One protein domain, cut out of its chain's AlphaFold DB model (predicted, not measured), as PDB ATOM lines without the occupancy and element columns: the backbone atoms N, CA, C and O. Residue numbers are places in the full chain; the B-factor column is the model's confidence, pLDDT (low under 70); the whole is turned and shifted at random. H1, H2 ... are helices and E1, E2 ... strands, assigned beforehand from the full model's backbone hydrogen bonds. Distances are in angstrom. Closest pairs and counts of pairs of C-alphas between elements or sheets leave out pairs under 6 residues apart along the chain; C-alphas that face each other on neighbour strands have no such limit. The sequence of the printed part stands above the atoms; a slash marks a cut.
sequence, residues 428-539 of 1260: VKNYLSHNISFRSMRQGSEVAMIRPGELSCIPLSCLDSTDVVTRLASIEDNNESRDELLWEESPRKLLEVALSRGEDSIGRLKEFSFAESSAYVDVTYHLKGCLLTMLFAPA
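Overview. This is residues 428 to 539 of the 1260 residues of an uncharacterized protein of Trypanosoma cruzi (UniProt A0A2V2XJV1). Two twisted sheets lie partly face to face with their strands crossed, E4 E1 E8 E7 E6 on one side and E3 E2 E5 on the other, like a loose, partly open barrel. H2 packs on E7 and E8 near one end, and the long stretch 474 to 490 folds back beside E5 toward H2. The printed part has 112 residues, with eight named strands and two named helices in the order E1 E2 E3 E4 H1 E5 H2 E6 E7 E8, class mixed. The larger sheet is mixed, the smaller all antiparallel. The whole is compact, with a radius of gyration of the C-alphas of 13.7 A and spans of 41 by 30 by 22 A.

Arrangement. The larger sheet, strongly twisted, runs E4, residues 455 to 457, E1, 428 to 430, E8, 531 to 538, E7, 518 to 528, and E6, 506 to 513. E6, E7 and E8 form a meander, each strand the antiparallel neighbour of the one before, with N 510 and O 521 at 2.8 A and N 535 and O 524 at 2.8 A. E1 is parallel to E8, at 23 degrees, with N 429 and O 534 at 2.8 A, and antiparallel to E4, with N 428 and O 456 at 2.8 A. H2, residues 491 to 501, is on one face of this sheet, giving two layers, helix and sheet. Its height over the sheet is 9.0 A; it lies over E7 and only just over E8, with 3 C-alphas, and runs slantwise to the strands, at 52 degrees to E7 on the local plane. The closest C-alphas of H2 and E8 are those of Leu 495 and Leu 532, 6.4 A. The smaller sheet runs E3, residues 446 to 450, E2, 435 to 440, and E5, 468 to 473. N 437 and O 471 are 2.8 A apart, and in the hairpin E2 and E3, N 438 and O 448 are 2.8 A apart. The closest C-alphas of E5 and E6, Leu 472 and Phe 512, are 7.3 A apart; those of E3 and E4, Ile 450 and Ser 456, 6.7 A. H1, residues 460 to 463, only grazes the smaller sheet, and H1 and H2 only just touch, with 3 pairs of C-alphas within 8 A, the closest Leu 463 and Pro 491 at 5.0 A. In H2 every O i to N i+4 pair is within hydrogen-bond range; H1 is too short for such a pair.

Along the chain. E7 is 31.8 A long, E6 22.6 A, E8 22.4 A, E2 16.7 A, E5 16.5 A, H2 15.2 A and E3 11.3 A. E1 begins at C-alpha 428 (13.994, 27.005, -35.037), and E8 ends at C-alpha 538 (13.603, 12.634, -32.995).

Size, cuts and confidence. The C-alphas farthest apart, of Asp 477 and Ser 500, are 42.1 A apart. The printed part has no cut; the link E5 to H2 is long. pLDDT is under 70 at residues 441 to 447, 475 to 478, 487 and 503 to 506.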
ATOM      1  N   VAL A 428      13.978  28.424 -34.707       83.88
ATOM      2  CA  VAL A 428      13.994  27.005 -35.037       83.88
ATOM      3  C   VAL A 428      15.262  26.377 -34.474       83.88
ATOM      4  O   VAL A 428      16.362  26.865 -34.733       83.88
ATOM      5  N   LYS A 429      15.112  25.285 -33.723       85.06
ATOM      6  CA  LYS A 429      16.211  24.503 -33.149       85.06
ATOM      7  C   LYS A 429      16.184  23.087 -33.710       85.06
ATOM      8  O   LYS A 429      15.149  22.421 -33.666       85.06
ATOM      9  N   ASN A 430      17.319  22.633 -34.232       84.25
ATOM     10  CA  ASN A 430      17.444  21.319 -34.854       84.25
ATOM     11  C   ASN A 430      18.150  20.321 -33.920       84.25
ATOM     12  O   ASN A 430      19.357  20.422 -33.721       84.25
ATOM     13  N   TYR A 431      17.429  19.339 -33.379       77.44
ATOM     14  CA  TYR A 431      18.004  18.222 -32.609       77.44
ATOM     15  C   TYR A 431      18.176  16.939 -33.436       77.44
ATOM     16  O   TYR A 431      18.500  15.885 -32.889       77.44
ATOM     17  N   LEU A 432      17.941  16.996 -34.746       78.19
ATOM     18  CA  LEU A 432      18.095  15.860 -35.647       78.19
ATOM     19  C   LEU A 432      19.549  15.726 -36.105       78.19
ATOM     20  O   LEU A 432      20.303  16.691 -36.125       78.19
ATOM     21  N   SER A 433      19.914  14.534 -36.576       74.44
ATOM     22  CA  SER A 433      21.176  14.272 -37.286       74.44
ATOM     23  C   SER A 433      21.184  14.769 -38.744       74.44
ATOM     24  O   SER A 433      22.183  14.620 -39.442       74.44
ATOM     25  N   HIS A 434      20.077  15.348 -39.215       82.12
ATOM     26  CA  HIS A 434      19.878  15.803 -40.594       82.12
ATOM     27  C   HIS A 434      19.839  17.333 -40.662       82.12
ATOM     28  O   HIS A 434      19.387  17.988 -39.723       82.12
ATOM     29  N   ASN A 435      20.255  17.909 -41.791       85.12
ATOM     30  CA  ASN A 435      20.030  19.328 -42.069       85.12
ATOM     31  C   ASN A 435      18.544  19.564 -42.361       85.12
ATOM     32  O   ASN A 435      17.926  18.788 -43.094       85.12
ATOM     33  N   ILE A 436      17.987  20.655 -41.837       86.94
ATOM     34  CA  ILE A 436      16.614  21.084 -42.124       86.94
ATOM     35  C   ILE A 436      16.668  22.231 -43.127       86.94
ATOM     36  O   ILE A 436      17.220  23.287 -42.834       86.94
ATOM     37  N   SER A 437      16.074  22.033 -44.296       85.81
ATOM     38  CA  SER A 437      15.920  23.051 -45.333       85.81
ATOM     39  C   SER A 437      14.509  23.634 -45.289       85.81
ATOM     40  O   SER A 437      13.534  22.884 -45.298       85.81
ATOM     41  N   PHE A 438      14.394  24.962 -45.259       82.88
ATOM     42  CA  PHE A 438      13.142  25.715 -45.361       82.88
ATOM     43  C   PHE A 438      13.017  26.323 -46.753       82.88
ATOM     44  O   PHE A 438      13.917  27.032 -47.210       82.88
ATOM     45  N   ARG A 439      11.887  26.090 -47.428       79.50
ATOM     46  CA  ARG A 439      11.633  26.601 -48.783       79.50
ATOM     47  C   ARG A 439      10.242  27.209 -48.901       79.50
ATOM     48  O   ARG A 439       9.300  26.792 -48.232       79.50
ATOM     49  N   SER A 440      10.110  28.196 -49.783       73.88
ATOM     50  CA  SER A 440       8.813  28.755 -50.176       73.88
ATOM     51  C   SER A 440       8.345  28.101 -51.471       73.88
ATOM     52  O   SER A 440       9.026  28.203 -52.496       73.88
ATOM     53  N   MET A 441       7.151  27.501 -51.463       67.75
ATOM     54  CA  MET A 441       6.563  26.878 -52.662       67.75
ATOM     55  C   MET A 441       6.361  27.873 -53.818       67.75
ATOM     56  O   MET A 441       6.292  27.467 -54.975       67.75
ATOM     57  N   ARG A 442       6.278  29.182 -53.528       63.72
ATOM     58  CA  ARG A 442       6.040  30.231 -54.538       63.72
ATOM     59  C   ARG A 442       7.304  30.742 -55.225       63.72
ATOM     60  O   ARG A 442       7.209  31.218 -56.351       63.72
ATOM     61  N   GLN A 443       8.453  30.700 -54.552       58.34
ATOM     62  CA  GLN A 443       9.705  31.287 -55.055       58.34
ATOM     63  C   GLN A 443      10.731  30.236 -55.492       58.34
ATOM     64  O   GLN A 443      11.668  30.577 -56.207       58.34
ATOM     65  N   GLY A 444      10.556  28.960 -55.121       55.97
ATOM     66  CA  GLY A 444      11.407  27.844 -55.563       55.97
ATOM     67  C   GLY A 444      12.849  27.872 -55.037       55.97
ATOM     68  O   GLY A 444      13.563  26.884 -55.187       55.97
ATOM     69  N   SER A 445      13.280  28.968 -54.409       60.00
ATOM     70  CA  SER A 445      14.582  29.123 -53.771       60.00
ATOM     71  C   SER A 445      14.551  28.668 -52.314       60.00
ATOM     72  O   SER A 445      13.572  28.877 -51.592       60.00
ATOM     73  N   GLU A 446      15.650  28.060 -51.883       63.94
ATOM     74  CA  GLU A 446      15.895  27.729 -50.485       63.94
ATOM     75  C   GLU A 446      16.043  29.004 -49.650       63.94
ATOM     76  O   GLU A 446      16.759  29.922 -50.043       63.94
ATOM     77  N   VAL A 447      15.298  29.081 -48.545       69.06
ATOM     78  CA  VAL A 447      15.168  30.286 -47.712       69.06
ATOM     79  C   VAL A 447      16.083  30.216 -46.489       69.06
ATOM     80  O   VAL A 447      16.641  31.232 -46.089       69.06
ATOM     81  N   ALA A 448      16.265  29.028 -45.910       75.69
ATOM     82  CA  ALA A 448      17.230  28.788 -44.839       75.69
ATOM     83  C   ALA A 448      17.596  27.299 -44.753       75.69
ATOM     84  O   ALA A 448      16.749  26.444 -45.002       75.69
ATOM     85  N   MET A 449      18.828  26.993 -44.342       82.62
ATOM     86  CA  MET A 449      19.284  25.640 -44.012       82.62
ATOM     87  C   MET A 449      19.830  25.639 -42.582       82.62
ATOM     88  O   MET A 449      20.674  26.467 -42.256       82.62
ATOM     89  N   ILE A 450      19.347  24.731 -41.737       83.94
ATOM     90  CA  ILE A 450      19.686  24.650 -40.310       83.94
ATOM     91  C   ILE A 450      20.391  23.326 -40.044       83.94
ATOM     92  O   ILE A 450      19.816  22.254 -40.263       83.94
ATOM     93  N   ARG A 451      21.633  23.383 -39.563       82.31
ATOM     94  CA  ARG A 451      22.442  22.187 -39.291       82.31
ATOM     95  C   ARG A 451      22.044  21.506 -37.975       82.31
ATOM     96  O   ARG A 451      21.429  22.151 -37.123       82.31
ATOM     97  N   PRO A 452      22.391  20.224 -37.771       78.12
ATOM     98  CA  PRO A 452      22.257  19.560 -36.477       78.12
ATOM     99  C   PRO A 452      22.857  20.376 -35.331       78.12
ATOM    100  O   PRO A 452      24.000  20.827 -35.407       78.12
ATOM    101  N   GLY A 453      22.078  20.568 -34.268       71.56
ATOM    102  CA  GLY A 453      22.447  21.338 -33.078       71.56
ATOM    103  C   GLY A 453      22.358  22.861 -33.230       71.56
ATOM    104  O   GLY A 453      22.594  23.574 -32.254       71.56
ATOM    105  N   GLU A 454      22.022  23.381 -34.413       77.12
ATOM    106  CA  GLU A 454      21.954  24.819 -34.677       77.12
ATOM    107  C   GLU A 454      20.601  25.422 -34.257       77.12
ATOM    108  O   GLU A 454      19.536  24.820 -34.430       77.12
ATOM    109  N   LEU A 455      20.654  26.640 -33.704       77.25
ATOM    110  CA  LEU A 455      19.499  27.501 -33.443       77.25
ATOM    111  C   LEU A 455      19.520  28.648 -34.457       77.25
ATOM    112  O   LEU A 455      20.453  29.452 -34.455       77.25
ATOM    113  N   SER A 456      18.483  28.749 -35.283       78.12
ATOM    114  CA  SER A 456      18.356  29.792 -36.305       78.12
ATOM    115  C   SER A 456      17.019  30.530 -36.192       78.12
ATOM    116  O   SER A 456      16.081  30.053 -35.555       78.12
ATOM    117  N   CYS A 457      16.932  31.726 -36.773       79.19
ATOM    118  CA  CYS A 457      15.695  32.511 -36.829       79.19
ATOM    119  C   CYS A 457      14.975  32.265 -38.156       79.19
ATOM    120  O   CYS A 457      15.617  32.045 -39.182       79.19
ATOM    121  N   ILE A 458      13.642  32.343 -38.156       78.69
ATOM    122  CA  ILE A 458      12.886  32.331 -39.414       78.69
ATOM    123  C   ILE A 458      13.045  33.701 -40.100       78.69
ATOM    124  O   ILE A 458      12.784  34.720 -39.445       78.69
ATOM    125  N   PRO A 459      13.430  33.747 -41.396       76.38
ATOM    126  CA  PRO A 459      13.509  34.991 -42.157       76.38
ATOM    127  C   PRO A 459      12.190  35.769 -42.160       76.38
ATOM    128  O   PRO A 459      11.111  35.174 -42.225       76.38
ATOM    129  N   LEU A 460      12.264  37.104 -42.147       74.50
ATOM    130  CA  LEU A 460      11.088  37.987 -42.088       74.50
ATOM    131  C   LEU A 460      10.086  37.708 -43.217       74.50
ATOM    132  O   LEU A 460       8.879  37.687 -42.983       74.50
ATOM    133  N   SER A 461      10.584  37.401 -44.416       71.31
ATOM    134  CA  SER A 461       9.775  37.054 -45.590       71.31
ATOM    135  C   SER A 461       8.924  35.787 -45.414       71.31
ATOM    136  O   SER A 461       7.926  35.612 -46.114       71.31
ATOM    137  N   CYS A 462       9.278  34.909 -44.473       74.69
ATOM    138  CA  CYS A 462       8.561  33.666 -44.193       74.69
ATOM    139  C   CYS A 462       7.519  33.787 -43.077       74.69
ATOM    140  O   CYS A 462       6.678  32.897 -42.964       74.69
ATOM    141  N   LEU A 463       7.528  34.858 -42.276       76.00
ATOM    142  CA  LEU A 463       6.621  34.995 -41.126       76.00
ATOM    143  C   LEU A 463       5.142  35.090 -41.527       76.00
ATOM    144  O   LEU A 463       4.280  34.592 -40.801       76.00
ATOM    145  N   ASP A 464       4.860  35.690 -42.686       75.19
ATOM    146  CA  ASP A 464       3.504  35.873 -43.223       75.19
ATOM    147  C   ASP A 464       3.113  34.828 -44.285       75.19
ATOM    148  O   ASP A 464       1.981  34.826 -44.773       75.19
ATOM    149  N   SER A 465       4.022  33.919 -44.648       74.69
ATOM    150  CA  SER A 465       3.771  32.914 -45.685       74.69
ATOM    151  C   SER A 465       3.070  31.677 -45.117       74.69
ATOM    152  O   SER A 465       3.475  31.140 -44.088       74.69
ATOM    153  N   THR A 466       2.040  31.192 -45.814       77.25
ATOM    154  CA  THR A 466       1.350  29.920 -45.522       77.25
ATOM    155  C   THR A 466       1.947  28.730 -46.267       77.25
ATOM    156  O   THR A 466       1.623  27.590 -45.962       77.25
ATOM    157  N   ASP A 467       2.821  28.981 -47.246       75.12
ATOM    158  CA  ASP A 467       3.278  27.965 -48.201       75.12
ATOM    159  C   ASP A 467       4.744  27.563 -47.929       75.12
ATOM    160  O   ASP A 467       5.529  27.330 -48.856       75.12
ATOM    161  N   VAL A 468       5.138  27.565 -46.649       79.00
ATOM    162  CA  VAL A 468       6.486  27.202 -46.189       79.00
ATOM    163  C   VAL A 468       6.574  25.687 -46.020       79.00
ATOM    164  O   VAL A 468       5.851  25.096 -45.215       79.00
ATOM    165  N   VAL A 469       7.480  25.065 -46.769       84.56
ATOM    166  CA  VAL A 469       7.750  23.625 -46.716       84.56
ATOM    167  C   VAL A 469       9.129  23.354 -46.135       84.56
ATOM    168  O   VAL A 469      10.051  24.163 -46.275       84.56
ATOM    169  N   THR A 470       9.261  22.200 -45.491       86.88
ATOM    170  CA  THR A 470      10.519  21.699 -44.943       86.88
ATOM    171  C   THR A 470      10.965  20.425 -45.609       86.88
ATOM    172  O   THR A 470      10.152  19.570 -45.955       86.88
ATOM    173  N   ARG A 471      12.280  20.283 -45.708       88.25
ATOM    174  CA  ARG A 471      12.942  19.103 -46.240       88.25
ATOM    175  C   ARG A 471      14.088  18.700 -45.324       88.25
ATOM    176  O   ARG A 471      14.801  19.564 -44.819       88.25
ATOM    177  N   LEU A 472      14.276  17.399 -45.134       88.06
ATOM    178  CA  LEU A 472      15.426  16.843 -44.429       88.06
ATOM    179  C   LEU A 472      16.478  16.393 -45.440       88.06
ATOM    180  O   LEU A 472      16.155  15.695 -46.401       88.06
ATOM    181  N   ALA A 473      17.731  16.769 -45.207       84.69
ATOM    182  CA  ALA A 473      18.870  16.335 -46.007       84.69
ATOM    183  C   ALA A 473      19.903  15.637 -45.115       84.69
ATOM    184  O   ALA A 473      20.334  16.193 -44.100       84.69
ATOM    185  N   SER A 474      20.292  14.413 -45.485       76.69
ATOM    186  CA  SER A 474      21.375  13.685 -44.811       76.69
ATOM    187  C   SER A 474      22.724  14.362 -45.079       76.69
ATOM    188  O   SER A 474      22.992  14.790 -46.202       76.69
ATOM    189  N   ILE A 475      23.574  14.452 -44.052       69.94
ATOM    190  CA  ILE A 475      24.919  15.048 -44.149       69.94
ATOM    191  C   ILE A 475      25.889  14.128 -44.901       69.94
ATOM    192  O   ILE A 475      26.784  14.617 -45.584       69.94
ATOM    193  N   GLU A 476      25.715  12.811 -44.776       62.75
ATOM    194  CA  GLU A 476      26.664  11.815 -45.288       62.75
ATOM    195  C   GLU A 476      26.312  11.345 -46.707       62.75
ATOM    196  O   GLU A 476      27.206  11.188 -47.538       62.75
ATOM    197  N   ASP A 477      25.016  11.206 -47.019       63.00
ATOM    198  CA  ASP A 477      24.564  10.478 -48.217       63.00
ATOM    199  C   ASP A 477      23.921  11.345 -49.318       63.00
ATOM    200  O   ASP A 477      23.427  10.805 -50.307       63.00
ATOM    201  N   ASN A 478      23.885  12.682 -49.187       65.50
ATOM    202  CA  ASN A 478      23.168  13.598 -50.107       65.50
ATOM    203  C   ASN A 478      21.710  13.175 -50.413       65.50
ATOM    204  O   ASN A 478      21.118  13.586 -51.413       65.50
ATOM    205  N   ASN A 479      21.123  12.339 -49.557       78.06
ATOM    206  CA  ASN A 479      19.770  11.842 -49.709       78.06
ATOM    207  C   ASN A 479      18.805  12.855 -49.085       78.06
ATOM    208  O   ASN A 479      18.967  13.251 -47.927       78.06
ATOM    209  N   GLU A 480      17.819  13.281 -49.866       83.75
ATOM    210  CA  GLU A 480      16.877  14.337 -49.505       83.75
ATOM    211  C   GLU A 480      15.452  13.783 -49.400       83.75
ATOM    212  O   GLU A 480      15.028  12.955 -50.214       83.75
ATOM    213  N   SER A 481      14.692  14.263 -48.416       87.69
ATOM    214  CA  SER A 481      13.271  13.943 -48.300       87.69
ATOM    215  C   SER A 481      12.442  14.686 -49.355       87.69
ATOM    216  O   SER A 481      12.895  15.640 -49.994       87.69
ATOM    217  N   ARG A 482      11.177  14.296 -49.516       85.06
ATOM    218  CA  ARG A 482      10.175  15.142 -50.177       85.06
ATOM    219  C   ARG A 482       9.860  16.370 -49.320       85.06
ATOM    220  O   ARG A 482      10.139  16.386 -48.120       85.06
ATOM    221  N   ASP A 483       9.314  17.395 -49.970       85.00
ATOM    222  CA  ASP A 483       8.862  18.612 -49.301       85.00
ATOM    223  C   ASP A 483       7.619  18.313 -48.467       85.00
ATOM    224  O   ASP A 483       6.595  17.889 -49.002       85.00
ATOM    225  N   GLU A 484       7.716  18.573 -47.167       85.50
ATOM    226  CA  GLU A 484       6.620  18.408 -46.221       85.50
ATOM    227  C   GLU A 484       6.139  19.765 -45.720       85.50
ATOM    228  O   GLU A 484       6.928  20.624 -45.313       85.50
ATOM    229  N   LEU A 485       4.822  19.967 -45.735       81.62
ATOM    230  CA  LEU A 485       4.216  21.190 -45.220       81.62
ATOM    231  C   LEU A 485       4.291  21.186 -43.691       81.62
ATOM    232  O   LEU A 485       3.773  20.271 -43.039       81.62
ATOM    233  N   LEU A 486       4.883  22.230 -43.110       70.88
ATOM    234  CA  LEU A 486       4.960  22.354 -41.656       70.88
ATOM    235  C   LEU A 486       3.571  22.580 -41.040       70.88
ATOM    236  O   LEU A 486       3.165  21.799 -40.174       70.88
ATOM    237  N   TRP A 487       2.823  23.585 -41.525       69.50
ATOM    238  CA  TRP A 487       1.532  24.021 -40.965       69.50
ATOM    239  C   TRP A 487       0.536  24.532 -42.001       69.50
ATOM    240  O   TRP A 487       0.895  24.865 -43.123       69.50
ATOM    241  N   GLU A 488      -0.727  24.613 -41.575       71.75
ATOM    242  CA  GLU A 488      -1.849  25.163 -42.347       71.75
ATOM    243  C   GLU A 488      -1.953  26.703 -42.245       71.75
ATOM    244  O   GLU A 488      -2.609  27.329 -43.073       71.75
ATOM    245  N   GLU A 489      -1.303  27.323 -41.249       75.25
ATOM    246  CA  GLU A 489      -1.288  28.776 -41.009       75.25
ATOM    247  C   GLU A 489       0.144  29.338 -40.952       75.25
ATOM    248  O   GLU A 489       1.108  28.591 -40.786       75.25
ATOM    249  N   SER A 490       0.292  30.663 -41.084       80.25
ATOM    250  CA  SER A 490       1.604  31.322 -41.084       80.25
ATOM    251  C   SER A 490       2.266  31.334 -39.691       80.25
ATOM    252  O   SER A 490       1.563  31.366 -38.674       80.25
ATOM    253  N   PRO A 491       3.614  31.378 -39.605       79.69
ATOM    254  CA  PRO A 491       4.339  31.469 -38.332       79.69
ATOM    255  C   PRO A 491       3.877  32.617 -37.420       79.69
ATOM    256  O   PRO A 491       3.838  32.457 -36.200       79.69
ATOM    257  N   ARG A 492       3.469  33.761 -37.989       80.00
ATOM    258  CA  ARG A 492       2.930  34.899 -37.223       80.00
ATOM    259  C   ARG A 492       1.614  34.561 -36.516       80.00
ATOM    260  O   ARG A 492       1.462  34.874 -35.340       80.00
ATOM    261  N   LYS A 493       0.698  33.860 -37.189       82.19
ATOM    262  CA  LYS A 493      -0.544  33.386 -36.562       82.19
ATOM    263  C   LYS A 493      -0.277  32.340 -35.486       82.19
ATOM    264  O   LYS A 493      -0.915  32.363 -34.442       82.19
ATOM    265  N   LEU A 494       0.693  31.452 -35.707       80.38
ATOM    266  CA  LEU A 494       1.126  30.489 -34.690       80.38
ATOM    267  C   LEU A 494       1.647  31.187 -33.430       80.38
ATOM    268  O   LEU A 494       1.311  30.759 -32.329       80.38
ATOM    269  N   LEU A 495       2.406  32.277 -33.581       80.38
ATOM    270  CA  LEU A 495       2.845  33.103 -32.456       80.38
ATOM    271  C   LEU A 495       1.663  33.751 -31.724       80.38
ATOM    272  O   LEU A 495       1.608  33.673 -30.502       80.38
ATOM    273  N   GLU A 496       0.695  34.332 -32.439       81.94
ATOM    274  CA  GLU A 496      -0.525  34.892 -31.830       81.94
ATOM    275  C   GLU A 496      -1.321  33.829 -31.058       81.94
ATOM    276  O   GLU A 496      -1.747  34.053 -29.923       81.94
ATOM    277  N   VAL A 497      -1.483  32.645 -31.652       81.50
ATOM    278  CA  VAL A 497      -2.173  31.515 -31.026       81.50
ATOM    279  C   VAL A 497      -1.411  31.033 -29.794       81.50
ATOM    280  O   VAL A 497      -2.037  30.828 -28.755       81.50
ATOM    281  N   ALA A 498      -0.087  30.891 -29.864       79.62
ATOM    282  CA  ALA A 498       0.736  30.501 -28.722       79.62
ATOM    283  C   ALA A 498       0.637  31.533 -27.587       79.62
ATOM    284  O   ALA A 498       0.321  31.166 -26.459       79.62
ATOM    285  N   LEU A 499       0.786  32.829 -27.890       80.19
ATOM    286  CA  LEU A 499       0.627  33.921 -26.919       80.19
ATOM    287  C   LEU A 499      -0.760  33.911 -26.256       80.19
ATOM    288  O   LEU A 499      -0.875  34.207 -25.070       80.19
ATOM    289  N   SER A 500      -1.811  33.541 -26.998       81.12
ATOM    290  CA  SER A 500      -3.170  33.421 -26.451       81.12
ATOM    291  C   SER A 500      -3.375  32.199 -25.546       81.12
ATOM    292  O   SER A 500      -4.258  32.223 -24.687       81.12
ATOM    293  N   ARG A 501      -2.587  31.132 -25.740       76.88
ATOM    294  CA  ARG A 501      -2.684  29.861 -25.001       76.88
ATOM    295  C   ARG A 501      -1.742  29.785 -23.795       76.88
ATOM    296  O   ARG A 501      -2.054  29.057 -22.862       76.88
ATOM    297  N   GLY A 502      -0.649  30.548 -23.779       70.06
ATOM    298  CA  GLY A 502       0.360  30.517 -22.714       70.06
ATOM    299  C   GLY A 502       1.486  29.512 -22.987       70.06
ATOM    300  O   GLY A 502       1.804  29.237 -24.138       70.06
ATOM    301  N   GLU A 503       2.111  28.980 -21.932       62.22
ATOM    302  CA  GLU A 503       3.281  28.078 -22.018       62.22
ATOM    303  C   GLU A 503       2.956  26.643 -22.499       62.22
ATOM    304  O   GLU A 503       3.852  25.802 -22.569       62.22
ATOM    305  N   ASP A 504       1.702  26.344 -22.852       60.25
ATOM    306  CA  ASP A 504       1.303  25.022 -23.349       60.25
ATOM    307  C   ASP A 504       1.945  24.726 -24.718       60.25
ATOM    308  O   ASP A 504       1.694  25.420 -25.711       60.25
ATOM    309  N   SER A 505       2.755  23.664 -24.790       63.28
ATOM    310  CA  SER A 505       3.426  23.261 -26.026       63.28
ATOM    311  C   SER A 505       2.450  22.647 -27.035       63.28
ATOM    312  O   SER A 505       1.554  21.866 -26.707       63.28
ATOM    313  N   ILE A 506       2.625  22.998 -28.307       68.88
ATOM    314  CA  ILE A 506       1.889  22.396 -29.426       68.88
ATOM    315  C   ILE A 506       2.855  21.407 -30.082       68.88
ATOM    316  O   ILE A 506       3.901  21.829 -30.550       68.88
ATOM    317  N   GLY A 507       2.555  20.110 -30.100       70.44
ATOM    318  CA  GLY A 507       3.396  19.085 -30.741       70.44
ATOM    319  C   GLY A 507       2.657  18.359 -31.862       70.44
ATOM    320  O   GLY A 507       1.451  18.119 -31.748       70.44
ATOM    321  N   ARG A 508       3.350  18.016 -32.953       78.06
ATOM    322  CA  ARG A 508       2.834  17.127 -34.010       78.06
ATOM    323  C   ARG A 508       3.943  16.220 -34.539       78.06
ATOM    324  O   ARG A 508       4.986  16.709 -34.967       78.06
ATOM    325  N   LEU A 509       3.646  14.923 -34.623       82.94
ATOM    326  CA  LEU A 509       4.472  13.961 -35.351       82.94
ATOM    327  C   LEU A 509       4.350  14.207 -36.863       82.94
ATOM    328  O   LEU A 509       3.239  14.321 -37.393       82.94
ATOM    329  N   LYS A 510       5.487  14.269 -37.555       86.62
ATOM    330  CA  LYS A 510       5.588  14.424 -39.009       86.62
ATOM    331  C   LYS A 510       6.416  13.293 -39.612       86.62
ATOM    332  O   LYS A 510       7.458  12.923 -39.074       86.62
ATOM    333  N   GLU A 511       5.948  12.766 -40.738       88.12
ATOM    334  CA  GLU A 511       6.662  11.772 -41.538       88.12
ATOM    335  C   GLU A 511       7.330  12.474 -42.725       88.12
ATOM    336  O   GLU A 511       6.666  13.165 -43.491       88.12
ATOM    337  N   PHE A 512       8.637  12.289 -42.880       87.94
ATOM    338  CA  PHE A 512       9.420  12.766 -44.015       87.94
ATOM    339  C   PHE A 512       9.788  11.578 -44.900       87.94
ATOM    340  O   PHE A 512      10.515  10.680 -44.476       87.94
ATOM    341  N   SER A 513       9.303  11.571 -46.140       86.19
ATOM    342  CA  SER A 513       9.517  10.457 -47.071       86.19
ATOM    343  C   SER A 513      10.792  10.638 -47.905       86.19
ATOM    344  O   SER A 513      10.955  11.645 -48.594       86.19
ATOM    345  N   PHE A 514      11.686   9.650 -47.873       82.38
ATOM    346  CA  PHE A 514      12.866   9.523 -48.738       82.38
ATOM    347  C   PHE A 514      12.602   8.497 -49.852       82.38
ATOM    348  O   PHE A 514      11.562   7.842 -49.882       82.38
ATOM    349  N   ALA A 515      13.541   8.344 -50.792       79.56
ATOM    350  CA  ALA A 515      13.375   7.436 -51.933       79.56
ATOM    351  C   ALA A 515      13.127   5.962 -51.539       79.56
ATOM    352  O   ALA A 515      12.370   5.276 -52.224       79.56
ATOM    353  N   GLU A 516      13.731   5.490 -50.440       74.12
ATOM    354  CA  GLU A 516      13.661   4.086 -49.987       74.12
ATOM    355  C   GLU A 516      13.279   3.922 -48.500       74.12
ATOM    356  O   GLU A 516      13.202   2.803 -48.001       74.12
ATOM    357  N   SER A 517      13.040   5.012 -47.764       78.50
ATOM    358  CA  SER A 517      12.723   4.972 -46.325       78.50
ATOM    359  C   SER A 517      11.912   6.198 -45.883       78.50
ATOM    360  O   SER A 517      11.790   7.159 -46.637       78.50
ATOM    361  N   SER A 518      11.370   6.173 -44.665       83.56
ATOM    362  CA  SER A 518      10.691   7.318 -44.037       83.56
ATOM    363  C   SER A 518      11.393   7.696 -42.732       83.56
ATOM    364  O   SER A 518      11.882   6.813 -42.026       83.56
ATOM    365  N   ALA A 519      11.423   8.988 -42.401       84.50
ATOM    366  CA  ALA A 519      11.886   9.499 -41.112       84.50
ATOM    367  C   ALA A 519      10.733  10.117 -40.314       84.50
ATOM    368  O   ALA A 519      10.003  10.958 -40.834       84.50
ATOM    369  N   TYR A 520      10.601   9.746 -39.041       86.12
ATOM    370  CA  TYR A 520       9.572  10.269 -38.142       86.12
ATOM    371  C   TYR A 520      10.169  11.295 -37.176       86.12
ATOM    372  O   TYR A 520      11.088  10.991 -36.412       86.12
ATOM    373  N   VAL A 521       9.639  12.515 -37.215       85.94
ATOM    374  CA  VAL A 521      10.152  13.675 -36.475       85.94
ATOM    375  C   VAL A 521       9.038  14.293 -35.647       85.94
ATOM    376  O   VAL A 521       7.941  14.535 -36.155       85.94
ATOM    377  N   ASP A 522       9.328  14.568 -34.382       84.44
ATOM    378  CA  ASP A 522       8.452  15.349 -33.520       84.44
ATOM    379  C   ASP A 522       8.761  16.841 -33.685       84.44
ATOM    380  O   ASP A 522       9.919  17.264 -33.602       84.44
ATOM    381  N   VAL A 523       7.726  17.631 -33.968       85.94
ATOM    382  CA  VAL A 523       7.834  19.081 -34.143       85.94
ATOM    383  C   VAL A 523       7.024  19.770 -33.055       85.94
ATOM    384  O   VAL A 523       5.791  19.822 -33.126       85.94
ATOM    385  N   THR A 524       7.722  20.327 -32.069       84.69
ATOM    386  CA  THR A 524       7.136  20.968 -30.886       84.69
ATOM    387  C   THR A 524       7.393  22.471 -30.861       84.69
ATOM    388  O   THR A 524       8.442  22.950 -31.279       84.69
ATOM    389  N   TYR A 525       6.421  23.244 -30.379       82.31
ATOM    390  CA  TYR A 525       6.519  24.701 -30.233       82.31
ATOM    391  C   TYR A 525       6.546  25.051 -28.757       82.31
ATOM    392  O   TYR A 525       5.625  24.688 -28.026       82.31
ATOM    393  N   HIS A 526       7.572  25.784 -28.343       80.12
ATOM    394  CA  HIS A 526       7.750  26.242 -26.974       80.12
ATOM    395  C   HIS A 526       7.730  27.765 -26.929       80.12
ATOM    396  O   HIS A 526       8.566  28.422 -27.551       80.12
ATOM    397  N   LEU A 527       6.770  28.324 -26.193       78.62
ATOM    398  CA  LEU A 527       6.685  29.756 -25.941       78.62
ATOM    399  C   LEU A 527       7.377  30.084 -24.614       78.62
ATOM    400  O   LEU A 527       7.006  29.550 -23.573       78.62
ATOM    401  N   LYS A 528       8.353  30.994 -24.642       74.81
ATOM    402  CA  LYS A 528       9.017  31.532 -23.449       74.81
ATOM    403  C   LYS A 528       8.960  33.057 -23.479       74.81
ATOM    404  O   LYS A 528       9.674  33.704 -24.245       74.81
ATOM    405  N   GLY A 529       8.097  33.650 -22.655       73.94
ATOM    406  CA  GLY A 529       7.768  35.075 -22.779       73.94
ATOM    407  C   GLY A 529       7.076  35.346 -24.120       73.94
ATOM    408  O   GLY A 529       6.033  34.758 -24.385       73.94
ATOM    409  N   CYS A 530       7.668  36.185 -24.982       71.44
ATOM    410  CA  CYS A 530       7.177  36.408 -26.356       71.44
ATOM    411  C   CYS A 530       8.042  35.742 -27.444       71.44
ATOM    412  O   CYS A 530       7.885  36.053 -28.622       71.44
ATOM    413  N   LEU A 531       8.968  34.859 -27.058       77.00
ATOM    414  CA  LEU A 531       9.806  34.087 -27.975       77.00
ATOM    415  C   LEU A 531       9.178  32.715 -28.218       77.00
ATOM    416  O   LEU A 531       8.984  31.962 -27.264       77.00
ATOM    417  N   LEU A 532       8.896  32.386 -29.478       83.31
ATOM    418  CA  LEU A 532       8.390  31.074 -29.875       83.31
ATOM    419  C   LEU A 532       9.493  30.278 -30.572       83.31
ATOM    420  O   LEU A 532       9.982  30.676 -31.631       83.31
ATOM    421  N   THR A 533       9.860  29.140 -29.992       85.12
ATOM    422  CA  THR A 533      10.887  28.245 -30.530       85.12
ATOM    423  C   THR A 533      10.238  26.972 -31.067       85.12
ATOM    424  O   THR A 533       9.599  26.231 -30.327       85.12
ATOM    425  N   MET A 534      10.416  26.718 -32.361       86.25
ATOM    426  CA  MET A 534      10.077  25.474 -33.048       86.25
ATOM    427  C   MET A 534      11.238  24.486 -32.889       86.25
ATOM    428  O   MET A 534      12.348  24.744 -33.353       86.25
ATOM    429  N   LEU A 535      11.002  23.358 -32.233       85.56
ATOM    430  CA  LEU A 535      11.986  22.307 -32.012       85.56
ATOM    431  C   LEU A 535      11.711  21.161 -32.984       85.56
ATOM    432  O   LEU A 535      10.585  20.678 -33.070       85.56
ATOM    433  N   PHE A 536      12.740  20.719 -33.700       84.69
ATOM    434  CA  PHE A 536      12.709  19.466 -34.450       84.69
ATOM    435  C   PHE A 536      13.480  18.427 -33.659       84.69
ATOM    436  O   PHE A 536      14.699  18.543 -33.514       84.69
ATOM    437  N   ALA A 537      12.774  17.431 -33.145       79.75
ATOM    438  CA  ALA A 537      13.327  16.382 -32.309       79.75
ATOM    439  C   ALA A 537      13.059  14.999 -32.912       79.75
ATOM    440  O   ALA A 537      12.080  14.806 -33.640       79.75
ATOM    441  N   PRO A 538      13.918  14.007 -32.637       77.81
ATOM    442  CA  PRO A 538      13.603  12.634 -32.995       77.81
ATOM    443  C   PRO A 538      12.359  12.167 -32.243       77.81
ATOM    444  O   PRO A 538      12.188  12.476 -31.070       77.81
ATOM    445  N   ALA A 539      11.499  11.398 -32.906       76.94
ATOM    446  CA  ALA A 539      10.267  10.918 -32.284       76.94
ATOM    447  C   ALA A 539      10.476   9.727 -31.323       76.94
ATOM    448  O   ALA A 539       9.571   9.379 -30.568       76.94
TER     449      ALA A 539